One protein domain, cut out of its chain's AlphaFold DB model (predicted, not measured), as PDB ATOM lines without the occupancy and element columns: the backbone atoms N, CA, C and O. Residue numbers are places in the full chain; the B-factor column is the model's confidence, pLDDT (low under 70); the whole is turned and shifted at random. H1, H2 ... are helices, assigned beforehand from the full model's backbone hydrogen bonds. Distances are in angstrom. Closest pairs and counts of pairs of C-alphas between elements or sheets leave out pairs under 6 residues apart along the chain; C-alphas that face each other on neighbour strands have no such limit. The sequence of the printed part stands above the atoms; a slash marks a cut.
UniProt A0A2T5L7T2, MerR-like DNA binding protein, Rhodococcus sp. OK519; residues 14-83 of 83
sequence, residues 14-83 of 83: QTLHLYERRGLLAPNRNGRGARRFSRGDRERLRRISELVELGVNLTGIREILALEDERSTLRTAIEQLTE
ATOM      1  N   GLN A  14     -34.893  -6.103   5.261       88.88
ATOM      2  CA  GLN A  14     -33.929  -5.476   4.351       88.88
ATOM      3  C   GLN A  14     -34.603  -4.991   3.064       88.88
ATOM      4  O   GLN A  14     -34.364  -3.864   2.635       88.88
ATOM      5  N   THR A  15     -35.498  -5.798   2.491       89.12
ATOM      6  CA  THR A  15     -36.278  -5.441   1.301       89.12
ATOM      7  C   THR A  15     -37.230  -4.286   1.598       89.12
ATOM      8  O   THR A  15     -37.280  -3.323   0.837       89.12
ATOM      9  N   LEU A  16     -37.900  -4.305   2.755       89.19
ATOM     10  CA  LEU A  16     -38.724  -3.175   3.206       89.19
ATOM     11  C   LEU A  16     -37.899  -1.890   3.347       89.19
ATOM     12  O   LEU A  16     -38.311  -0.828   2.890       89.19
ATOM     13  N   HIS A  17     -36.705  -1.983   3.937       89.12
ATOM     14  CA  HIS A  17     -35.804  -0.838   4.042       89.12
ATOM     15  C   HIS A  17     -35.338  -0.325   2.670       89.12
ATOM     16  O   HIS A  17     -35.247   0.885   2.467       89.12
ATOM     17  N   LEU A  18     -35.072  -1.221   1.716       91.00
ATOM     18  CA  LEU A  18     -34.747  -0.850   0.341       91.00
ATOM     19  C   LEU A  18     -35.904  -0.090  -0.316       91.00
ATOM     20  O   LEU A  18     -35.673   0.968  -0.898       91.00
ATOM     21  N   TYR A  19     -37.132  -0.595  -0.203       92.69
ATOM     22  CA  TYR A  19     -38.317   0.053  -0.766       92.69
ATOM     23  C   TYR A  19     -38.559   1.433  -0.147       92.69
ATOM     24  O   TYR A  19     -38.762   2.396  -0.886       92.69
ATOM     25  N   GLU A  20     -38.426   1.564   1.174       90.94
ATOM     26  CA  GLU A  20     -38.495   2.857   1.869       90.94
ATOM     27  C   GLU A  20     -37.430   3.839   1.368       90.94
ATOM     28  O   GLU A  20     -37.748   4.967   0.999       90.94
ATOM     29  N   ARG A  21     -36.164   3.412   1.279       91.88
ATOM     30  CA  ARG A  21     -35.072   4.264   0.775       91.88
ATOM     31  C   ARG A  21     -35.264   4.700  -0.673       91.88
ATOM     32  O   ARG A  21     -34.708   5.717  -1.076       91.88
ATOM     33  N   ARG A  22     -35.995   3.917  -1.465       91.25
ATOM     34  CA  ARG A  22     -36.315   4.221  -2.865       91.25
ATOM     35  C   ARG A  22     -37.623   5.001  -3.026       91.25
ATOM     36  O   ARG A  22     -37.996   5.276  -4.162       91.25
ATOM     37  N   GLY A  23     -38.295   5.353  -1.926       91.19
ATOM     38  CA  GLY A  23     -39.563   6.087  -1.940       91.19
ATOM     39  C   GLY A  23     -40.753   5.263  -2.437       91.19
ATOM     40  O   GLY A  23     -41.785   5.825  -2.779       91.19
ATOM     41  N   LEU A  24     -40.622   3.936  -2.497       91.44
ATOM     42  CA  LEU A  24     -41.689   3.035  -2.943       91.44
ATOM     43  C   LEU A  24     -42.733   2.794  -1.851       91.44
ATOM     44  O   LEU A  24     -43.874   2.454  -2.151       91.44
ATOM     45  N   LEU A  25     -42.339   2.968  -0.591       90.44
ATOM     46  CA  LEU A  25     -43.168   2.745   0.582       90.44
ATOM     47  C   LEU A  25     -42.884   3.828   1.624       90.44
ATOM     48  O   LEU A  25     -41.723   4.154   1.871       90.44
ATOM     49  N   ALA A  26     -43.928   4.348   2.263       85.75
ATOM     50  CA  ALA A  26     -43.818   5.374   3.296       85.75
ATOM     51  C   ALA A  26     -44.674   4.991   4.517       85.75
ATOM     52  O   ALA A  26     -45.712   5.606   4.766       85.75
ATOM     53  N   PRO A  27     -44.273   3.956   5.282       83.69
ATOM     54  CA  PRO A  27     -45.066   3.501   6.409       83.69
ATOM     55  C   PRO A  27     -45.068   4.539   7.527       83.69
ATOM     56  O   PRO A  27     -44.051   5.176   7.824       83.69
ATOM     57  N   ASN A  28     -46.202   4.655   8.209       83.56
ATOM     58  CA  ASN A  28     -46.312   5.541   9.355       83.56
ATOM     59  C   ASN A  28     -45.464   4.990  10.516       83.56
ATOM     60  O   ASN A  28     -45.492   3.792  10.810       83.56
ATOM     61  N   ARG A  29     -44.692   5.844  11.188       82.81
ATOM     62  CA  ARG A  29     -43.902   5.449  12.361       82.81
ATOM     63  C   ARG A  29     -44.702   5.752  13.618       82.81
ATOM     64  O   ARG A  29     -45.186   6.862  13.800       82.81
ATOM     65  N   ASN A  30     -44.845   4.772  14.507       79.06
ATOM     66  CA  ASN A  30     -45.415   5.044  15.825       79.06
ATOM     67  C   ASN A  30     -44.422   5.839  16.696       79.06
ATOM     68  O   ASN A  30     -43.231   5.896  16.397       79.06
ATOM     69  N   GLY A  31     -44.892   6.410  17.810       71.25
ATOM     70  CA  GLY A  31     -44.058   7.210  18.721       71.25
ATOM     71  C   GLY A  31     -42.869   6.472  19.361       71.25
ATOM     72  O   GLY A  31     -42.028   7.114  19.975       71.25
ATOM     73  N   ARG A  32     -42.763   5.142  19.209       78.50
ATOM     74  CA  ARG A  32     -41.592   4.337  19.613       78.50
ATOM     75  C   ARG A  32     -40.659   3.987  18.443       78.50
ATOM     76  O   ARG A  32     -39.730   3.210  18.627       78.50
ATOM     77  N   GLY A  33     -40.902   4.515  17.243       74.81
ATOM     78  CA  GLY A  33     -40.090   4.265  16.049       74.81
ATOM     79  C   GLY A  33     -40.414   2.968  15.298       74.81
ATOM     80  O   GLY A  33     -39.750   2.662  14.310       74.81
ATOM     81  N   ALA A  34     -41.442   2.217  15.706       81.12
ATOM     82  CA  ALA A  34     -41.860   1.009  15.001       81.12
ATOM     83  C   ALA A  34     -42.718   1.353  13.771       81.12
ATOM     84  O   ALA A  34     -43.615   2.203  13.835       81.12
ATOM     85  N   ARG A  35     -42.461   0.659  12.655       84.25
ATOM     86  CA  ARG A  35     -43.234   0.773  11.409       84.25
ATOM     87  C   ARG A  35     -44.659   0.263  11.637       84.25
ATOM     88  O   ARG A  35     -44.850  -0.852  12.119       84.25
ATOM     89  N   ARG A  36     -45.658   1.061  11.268       86.06
ATOM     90  CA  ARG A  36     -47.064   0.658  11.189       86.06
ATOM     91  C   ARG A  36     -47.488   0.661   9.729       86.06
ATOM     92  O   ARG A  36     -47.488   1.706   9.088       86.06
ATOM     93  N   PHE A  37     -47.882  -0.511   9.245       82.88
ATOM     94  CA  PHE A  37     -48.401  -0.686   7.894       82.88
ATOM     95  C   PHE A  37     -49.931  -0.620   7.903       82.88
ATOM     96  O   PHE A  37     -50.618  -1.426   8.543       82.88
ATOM     97  N   SER A  38     -50.463   0.359   7.187       87.12
ATOM     98  CA  SER A  38     -51.879   0.495   6.871       87.12
ATOM     99  C   SER A  38     -52.335  -0.575   5.866       87.12
ATOM    100  O   SER A  38     -51.545  -1.377   5.360       87.12
ATOM    101  N   ARG A  39     -53.638  -0.603   5.555       87.00
ATOM    102  CA  ARG A  39     -54.157  -1.428   4.451       87.00
ATOM    103  C   ARG A  39     -53.594  -0.973   3.099       87.00
ATOM    104  O   ARG A  39     -53.289  -1.828   2.277       87.00
ATOM    105  N   GLY A  40     -53.416   0.335   2.903       88.06
ATOM    106  CA  GLY A  40     -52.807   0.887   1.690       88.06
ATOM    107  C   GLY A  40     -51.359   0.432   1.517       88.06
ATOM    108  O   GLY A  40     -50.976   0.035   0.425       88.06
ATOM    109  N   ASP A  41     -50.586   0.367   2.605       88.81
ATOM    110  CA  ASP A  41     -49.207  -0.137   2.554       88.81
ATOM    111  C   ASP A  41     -49.141  -1.614   2.144       88.81
ATOM    112  O   ASP A  41     -48.251  -2.012   1.396       88.81
ATOM    113  N   ARG A  42     -50.103  -2.429   2.604       87.94
ATOM    114  CA  ARG A  42     -50.230  -3.837   2.185       87.94
ATOM    115  C   ARG A  42     -50.521  -3.967   0.699       87.94
ATOM    116  O   ARG A  42     -49.892  -4.779   0.029       87.94
ATOM    117  N   GLU A  43     -51.455  -3.166   0.198       89.38
ATOM    118  CA  GLU A  43     -51.792  -3.146  -1.226       89.38
ATOM    119  C   GLU A  43     -50.592  -2.717  -2.068       89.38
ATOM    120  O   GLU A  43     -50.228  -3.382  -3.034       89.38
ATOM    121  N   ARG A  44     -49.910  -1.653  -1.636       91.75
ATOM    122  CA  ARG A  44     -48.718  -1.137  -2.302       91.75
ATOM    123  C   ARG A  44     -47.608  -2.180  -2.357       91.75
ATOM    124  O   ARG A  44     -46.986  -2.347  -3.398       91.75
ATOM    125  N   LEU A  45     -47.378  -2.919  -1.271       91.69
ATOM    126  CA  LEU A  45     -46.387  -3.996  -1.244       91.69
ATOM    127  C   LEU A  45     -46.741  -5.150  -2.178       91.69
ATOM    128  O   LEU A  45     -45.858  -5.629  -2.885       91.69
ATOM    129  N   ARG A  46     -48.016  -5.551  -2.241       90.56
ATOM    130  CA  ARG A  46     -48.473  -6.538  -3.226       90.56
ATOM    131  C   ARG A  46     -48.197  -6.055  -4.646       90.56
ATOM    132  O   ARG A  46     -47.602  -6.790  -5.427       90.56
ATOM    133  N   ARG A  47     -48.540  -4.800  -4.945       93.19
ATOM    134  CA  ARG A  47     -48.325  -4.204  -6.264       93.19
ATOM    135  C   ARG A  47     -46.846  -4.140  -6.646       93.19
ATOM    136  O   ARG A  47     -46.489  -4.447  -7.778       93.19
ATOM    137  N   ILE A  48     -45.975  -3.785  -5.698       93.38
ATOM    138  CA  ILE A  48     -44.521  -3.814  -5.901       93.38
ATOM    139  C   ILE A  48     -44.062  -5.236  -6.238       93.38
ATOM    140  O   ILE A  48     -43.321  -5.403  -7.202       93.38
ATOM    141  N   SER A  49     -44.504  -6.247  -5.486       91.31
ATOM    142  CA  SER A  49     -44.132  -7.644  -5.742       91.31
ATOM    143  C   SER A  49     -44.567  -8.115  -7.130       91.31
ATOM    144  O   SER A  49     -43.748  -8.675  -7.848       91.31
ATOM    145  N   GLU A  50     -45.798  -7.811  -7.550       92.56
ATOM    146  CA  GLU A  50     -46.283  -8.122  -8.904       92.56
ATOM    147  C   GLU A  50     -45.399  -7.490  -9.989       92.56
ATOM    148  O   GLU A  50     -45.020  -8.144 -10.957       92.56
ATOM    149  N   LEU A  51     -45.033  -6.215  -9.836       93.94
ATOM    150  CA  LEU A  51     -44.197  -5.522 -10.817       93.94
ATOM    151  C   LEU A  51     -42.758  -6.065 -10.840       93.94
ATOM    152  O   LEU A  51     -42.151  -6.141 -11.907       93.94
ATOM    153  N   VAL A  52     -42.222  -6.482  -9.688       92.56
ATOM    154  CA  VAL A  52     -40.927  -7.175  -9.610       92.56
ATOM    155  C   VAL A  52     -40.989  -8.528 -10.320       92.56
ATOM    156  O   VAL A  52     -40.074  -8.845 -11.078       92.56
ATOM    157  N   GLU A  53     -42.058  -9.307 -10.128       93.06
ATOM    158  CA  GLU A  53     -42.268 -10.589 -10.821       93.06
ATOM    159  C   GLU A  53     -42.365 -10.418 -12.344       93.06
ATOM    160  O   GLU A  53     -41.880 -11.263 -13.095       93.06
ATOM    161  N   LEU A  54     -42.912  -9.291 -12.807       95.56
ATOM    162  CA  LEU A  54     -42.936  -8.904 -14.222       95.56
ATOM    163  C   LEU A  54     -41.578  -8.397 -14.751       95.56
ATOM    164  O   LEU A  54     -41.474  -8.027 -15.920       95.56
ATOM    165  N   GLY A  55     -40.535  -8.366 -13.918       94.94
ATOM    166  CA  GLY A  55     -39.191  -7.932 -14.301       94.94
ATOM    167  C   GLY A  55     -39.013  -6.413 -14.366       94.94
ATOM    168  O   GLY A  55     -38.025  -5.929 -14.923       94.94
ATOM    169  N   VAL A  56     -39.939  -5.635 -13.800       96.69
ATOM    170  CA  VAL A  56     -39.828  -4.174 -13.767       96.69
ATOM    171  C   VAL A  56     -38.783  -3.765 -12.731       96.69
ATOM    172  O   VAL A  56     -38.796  -4.196 -11.578       96.69
ATOM    173  N   ASN A  57     -37.859  -2.887 -13.123       95.00
ATOM    174  CA  ASN A  57     -36.863  -2.361 -12.194       95.00
ATOM    175  C   ASN A  57     -37.488  -1.368 -11.193       95.00
ATOM    176  O   ASN A  57     -38.486  -0.713 -11.481       95.00
ATOM    177  N   LEU A  58     -36.857  -1.184 -10.028       93.19
ATOM    178  CA  LEU A  58     -37.389  -0.336  -8.947       93.19
ATOM    179  C   LEU A  58     -37.640   1.129  -9.348       93.19
ATOM    180  O   LEU A  58     -38.473   1.790  -8.733       93.19
ATOM    181  N   THR A  59     -36.920   1.648 -10.346       95.62
ATOM    182  CA  THR A  59     -37.180   2.987 -10.889       95.62
ATOM    183  C   THR A  59     -38.499   2.998 -11.651       95.62
ATOM    184  O   THR A  59     -39.350   3.821 -11.344       95.62
ATOM    185  N   GLY A  60     -38.709   2.044 -12.559       96.69
ATOM    186  CA  GLY A  60     -39.972   1.881 -13.276       96.69
ATOM    187  C   GLY A  60     -41.148   1.624 -12.337       96.69
ATOM    188  O   GLY A  60     -42.195   2.235 -12.503       96.69
ATOM    189  N   ILE A  61     -40.959   0.804 -11.297       96.44
ATOM    190  CA  ILE A  61     -41.993   0.567 -10.277       96.44
ATOM    191  C   ILE A  61     -42.418   1.877  -9.615       96.44
ATOM    192  O   ILE A  61     -43.610   2.113  -9.446       96.44
ATOM    193  N   ARG A  62     -41.468   2.749  -9.258       94.88
ATOM    194  CA  ARG A  62     -41.793   4.037  -8.634       94.88
ATOM    195  C   ARG A  62     -42.647   4.910  -9.549       94.88
ATOM    196  O   ARG A  62     -43.644   5.446  -9.080       94.88
ATOM    197  N   GLU A  63     -42.271   5.031 -10.820       96.06
ATOM    198  CA  GLU A  63     -43.023   5.841 -11.787       96.06
ATOM    199  C   GLU A  63     -44.428   5.266 -12.021       96.06
ATOM    200  O   GLU A  63     -45.407   6.004 -12.014       96.06
ATOM    201  N   ILE A  64     -44.553   3.939 -12.141       96.38
ATOM    202  CA  ILE A  64     -45.854   3.267 -12.288       96.38
ATOM    203  C   ILE A  64     -46.750   3.548 -11.082       96.38
ATOM    204  O   ILE A  64     -47.902   3.933 -11.261       96.38
ATOM    205  N   LEU A  65     -46.230   3.389  -9.862       95.00
ATOM    206  CA  LEU A  65     -47.009   3.640  -8.649       95.00
ATOM    207  C   LEU A  65     -47.433   5.108  -8.535       95.00
ATOM    208  O   LEU A  65     -48.566   5.375  -8.151       95.00
ATOM    209  N   ALA A  66     -46.560   6.052  -8.893       93.88
ATOM    210  CA  ALA A  66     -46.900   7.474  -8.891       93.88
ATOM    211  C   ALA A  66     -48.044   7.787  -9.872       93.88
ATOM    212  O   ALA A  66     -48.994   8.479  -9.510       93.88
ATOM    213  N   LEU A  67     -47.998   7.217 -11.080       95.81
ATOM    214  CA  LEU A  67     -49.066   7.355 -12.074       95.81
ATOM    215  C   LEU A  67     -50.372   6.686 -11.622       95.81
ATOM    216  O   LEU A  67     -51.460   7.200 -11.881       95.81
ATOM    217  N   GLU A  68     -50.293   5.536 -10.948       94.44
ATOM    218  CA  GLU A  68     -51.463   4.868 -10.373       94.44
ATOM    219  C   GLU A  68     -52.113   5.710  -9.259       94.44
ATOM    220  O   GLU A  68     -53.343   5.834  -9.245       94.44
ATOM    221  N   ASP A  69     -51.309   6.330  -8.389       92.94
ATOM    222  CA  ASP A  69     -51.761   7.228  -7.318       92.94
ATOM    223  C   ASP A  69     -52.422   8.503  -7.889       92.94
ATOM    224  O   ASP A  69     -53.508   8.904  -7.453       92.94
ATOM    225  N   GLU A  70     -51.815   9.115  -8.913       94.31
ATOM    226  CA  GLU A  70     -52.380  10.276  -9.614       94.31
ATOM    227  C   GLU A  70     -53.709   9.915 -10.286       94.31
ATOM    228  O   GLU A  70     -54.721  10.590 -10.085       94.31
ATOM    229  N   ARG A  71     -53.754   8.790 -11.011       95.69
ATOM    230  CA  ARG A  71     -54.983   8.296 -11.645       95.69
ATOM    231  C   ARG A  71     -56.086   8.041 -10.621       95.69
ATOM    232  O   ARG A  71     -57.248   8.316 -10.912       95.69
ATOM    233  N   SER A  72     -55.750   7.496  -9.452       92.56
ATOM    234  CA  SER A  72     -56.721   7.287  -8.374       92.56
ATOM    235  C   SER A  72     -57.296   8.616  -7.891       92.56
ATOM    236  O   SER A  72     -58.510   8.742  -7.767       92.56
ATOM    237  N   THR A  73     -56.436   9.612  -7.678       92.94
ATOM    238  CA  THR A  73     -56.833  10.948  -7.215       92.94
ATOM    239  C   THR A  73     -57.744  11.641  -8.226       92.94
ATOM    240  O   THR A  73     -58.808  12.138  -7.865       92.94
ATOM    241  N   LEU A  74     -57.365  11.619  -9.507       93.81
ATOM    242  CA  LEU A  74     -58.161  12.200 -10.586       93.81
ATOM    243  C   LEU A  74     -59.527  11.520 -10.718       93.81
ATOM    244  O   LEU A  74     -60.529  12.199 -10.908       93.81
ATOM    245  N   ARG A  75     -59.590  10.190 -10.583       93.44
ATOM    246  CA  ARG A  75     -60.860   9.450 -10.620       93.44
ATOM    247  C   ARG A  75     -61.791   9.850  -9.484       93.44
ATOM    248  O   ARG A  75     -62.953  10.124  -9.752       93.44
ATOM    249  N   THR A  76     -61.280   9.933  -8.257       93.44
ATOM    250  CA  THR A  76     -62.074  10.390  -7.110       93.44
ATOM    251  C   THR A  76     -62.561  11.825  -7.302       93.44
ATOM    252  O   THR A  76     -63.713  12.117  -7.006       93.44
ATOM    253  N   ALA A  77     -61.728  12.716  -7.845       92.06
ATOM    254  CA  ALA A  77     -62.135  14.092  -8.126       92.06
ATOM    255  C   ALA A  77     -63.235  14.176  -9.199       92.06
ATOM    256  O   ALA A  77     -64.165  14.962  -9.056       92.06
ATOM    257  N   ILE A  78     -63.147  13.361 -10.258       94.38
ATOM    258  CA  ILE A  78     -64.194  13.279 -11.287       94.38
ATOM    259  C   ILE A  78     -65.504  12.783 -10.673       94.38
ATOM    260  O   ILE A  78     -66.537  13.399 -10.908       94.38
ATOM    261  N   GLU A  79     -65.456  11.716  -9.872       94.00
ATOM    262  CA  GLU A  79     -66.636  11.139  -9.217       94.00
ATOM    263  C   GLU A  79     -67.357  12.179  -8.346       94.00
ATOM    264  O   GLU A  79     -68.564  12.355  -8.488       94.00
ATOM    265  N   GLN A  80     -66.605  12.963  -7.567       91.19
ATOM    266  CA  GLN A  80     -67.142  14.046  -6.731       91.19
ATOM    267  C   GLN A  80     -67.740  15.228  -7.506       91.19
ATOM    268  O   GLN A  80     -68.510  15.990  -6.934       91.19
ATOM    269  N   LEU A  81     -67.357  15.433  -8.769       90.88
ATOM    270  CA  LEU A  81     -67.919  16.492  -9.619       90.88
ATOM    271  C   LEU A  81     -69.162  16.033 -10.384       90.88
ATOM    272  O   LEU A  81     -69.916  16.864 -10.886       90.88
ATOM    273  N   THR A  82     -69.321  14.720 -10.545       88.69
ATOM    274  CA  THR A  82     -70.476  14.112 -11.212       88.69
ATOM    275  C   THR A  82     -71.625  13.776 -10.259       88.69
ATOM    276  O   THR A  82     -72.709  13.454 -10.746       88.69
ATOM    277  N   GLU A  83     -71.394  13.854  -8.945       64.94
ATOM    278  CA  GLU A  83     -72.406  13.832  -7.871       64.94
ATOM    279  C   GLU A  83     -72.983  15.229  -7.598       64.94
ATOM    280  O   GLU A  83     -74.216  15.312  -7.390       64.94
TER     281      GLU A  83
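Overview. This is residues 14 to 83 of the 83 residues of the protein "MerR-like DNA binding protein" of Rhodococcus sp. OK519 (UniProt A0A2T5L7T2). Two helices, H2 and the long H3, meet near their ends as a V, and the short H1 lies near the corner of the V without touching either arm. Between H1 and H2 the chain makes a long loop that folds back on itself, and residues 67 to 83, of which 67 to 82 belong to H3, stick out from the body. The printed part has 70 residues with three named helices, in the order H1, H2, H3, and no named strand; its class is all helix. It is loose, with a radius of gyration of the C-alphas of 14.3 A, and flat, spanning 44 by 36 by 16 A.

Along the chain. Find C-alpha 14 at (-33.929, -5.476, 4.351), where H1, residues 14 to 21, begins. Go on to C-alpha 39 at (-54.157, -1.428, 4.451); from there H2, residues 39 to 53, runs 21.4 A. H3, residues 58 to 82, runs 36.2 A and ends at C-alpha 82, at (-70.476, 14.112, -11.212).

Arrangement. Look at Leu 51 and Ile 61, whose C-alphas, 6.5 A apart, are the closest of H2 and H3. The two helices touch there, H2 with residues 48 to 52 alone and H3 with residues 58 to 61 alone. They run opposite ways at a steep tilt of 46 degrees. H1 and H3 are only just apart, their closest C-alphas 8.2 A from each other. H1 and H2 are apart. In H1, H2 and H3 every O i to N i+4 pair is within hydrogen-bond range.

Size, cuts and confidence. The C-alphas farthest apart are those of Gln 14 and Glu 83, at 44.8 A. The printed part has no cut. The link from H1 to H2, 17 residues, is long; in it residues 28 to 29 pair with residues 35 to 36, antiparallel. The link from H2 to H3, 4 residues, is tight. The mean pLDDT of the printed part is 90.1, and residue 83, the chain's last, is under 70.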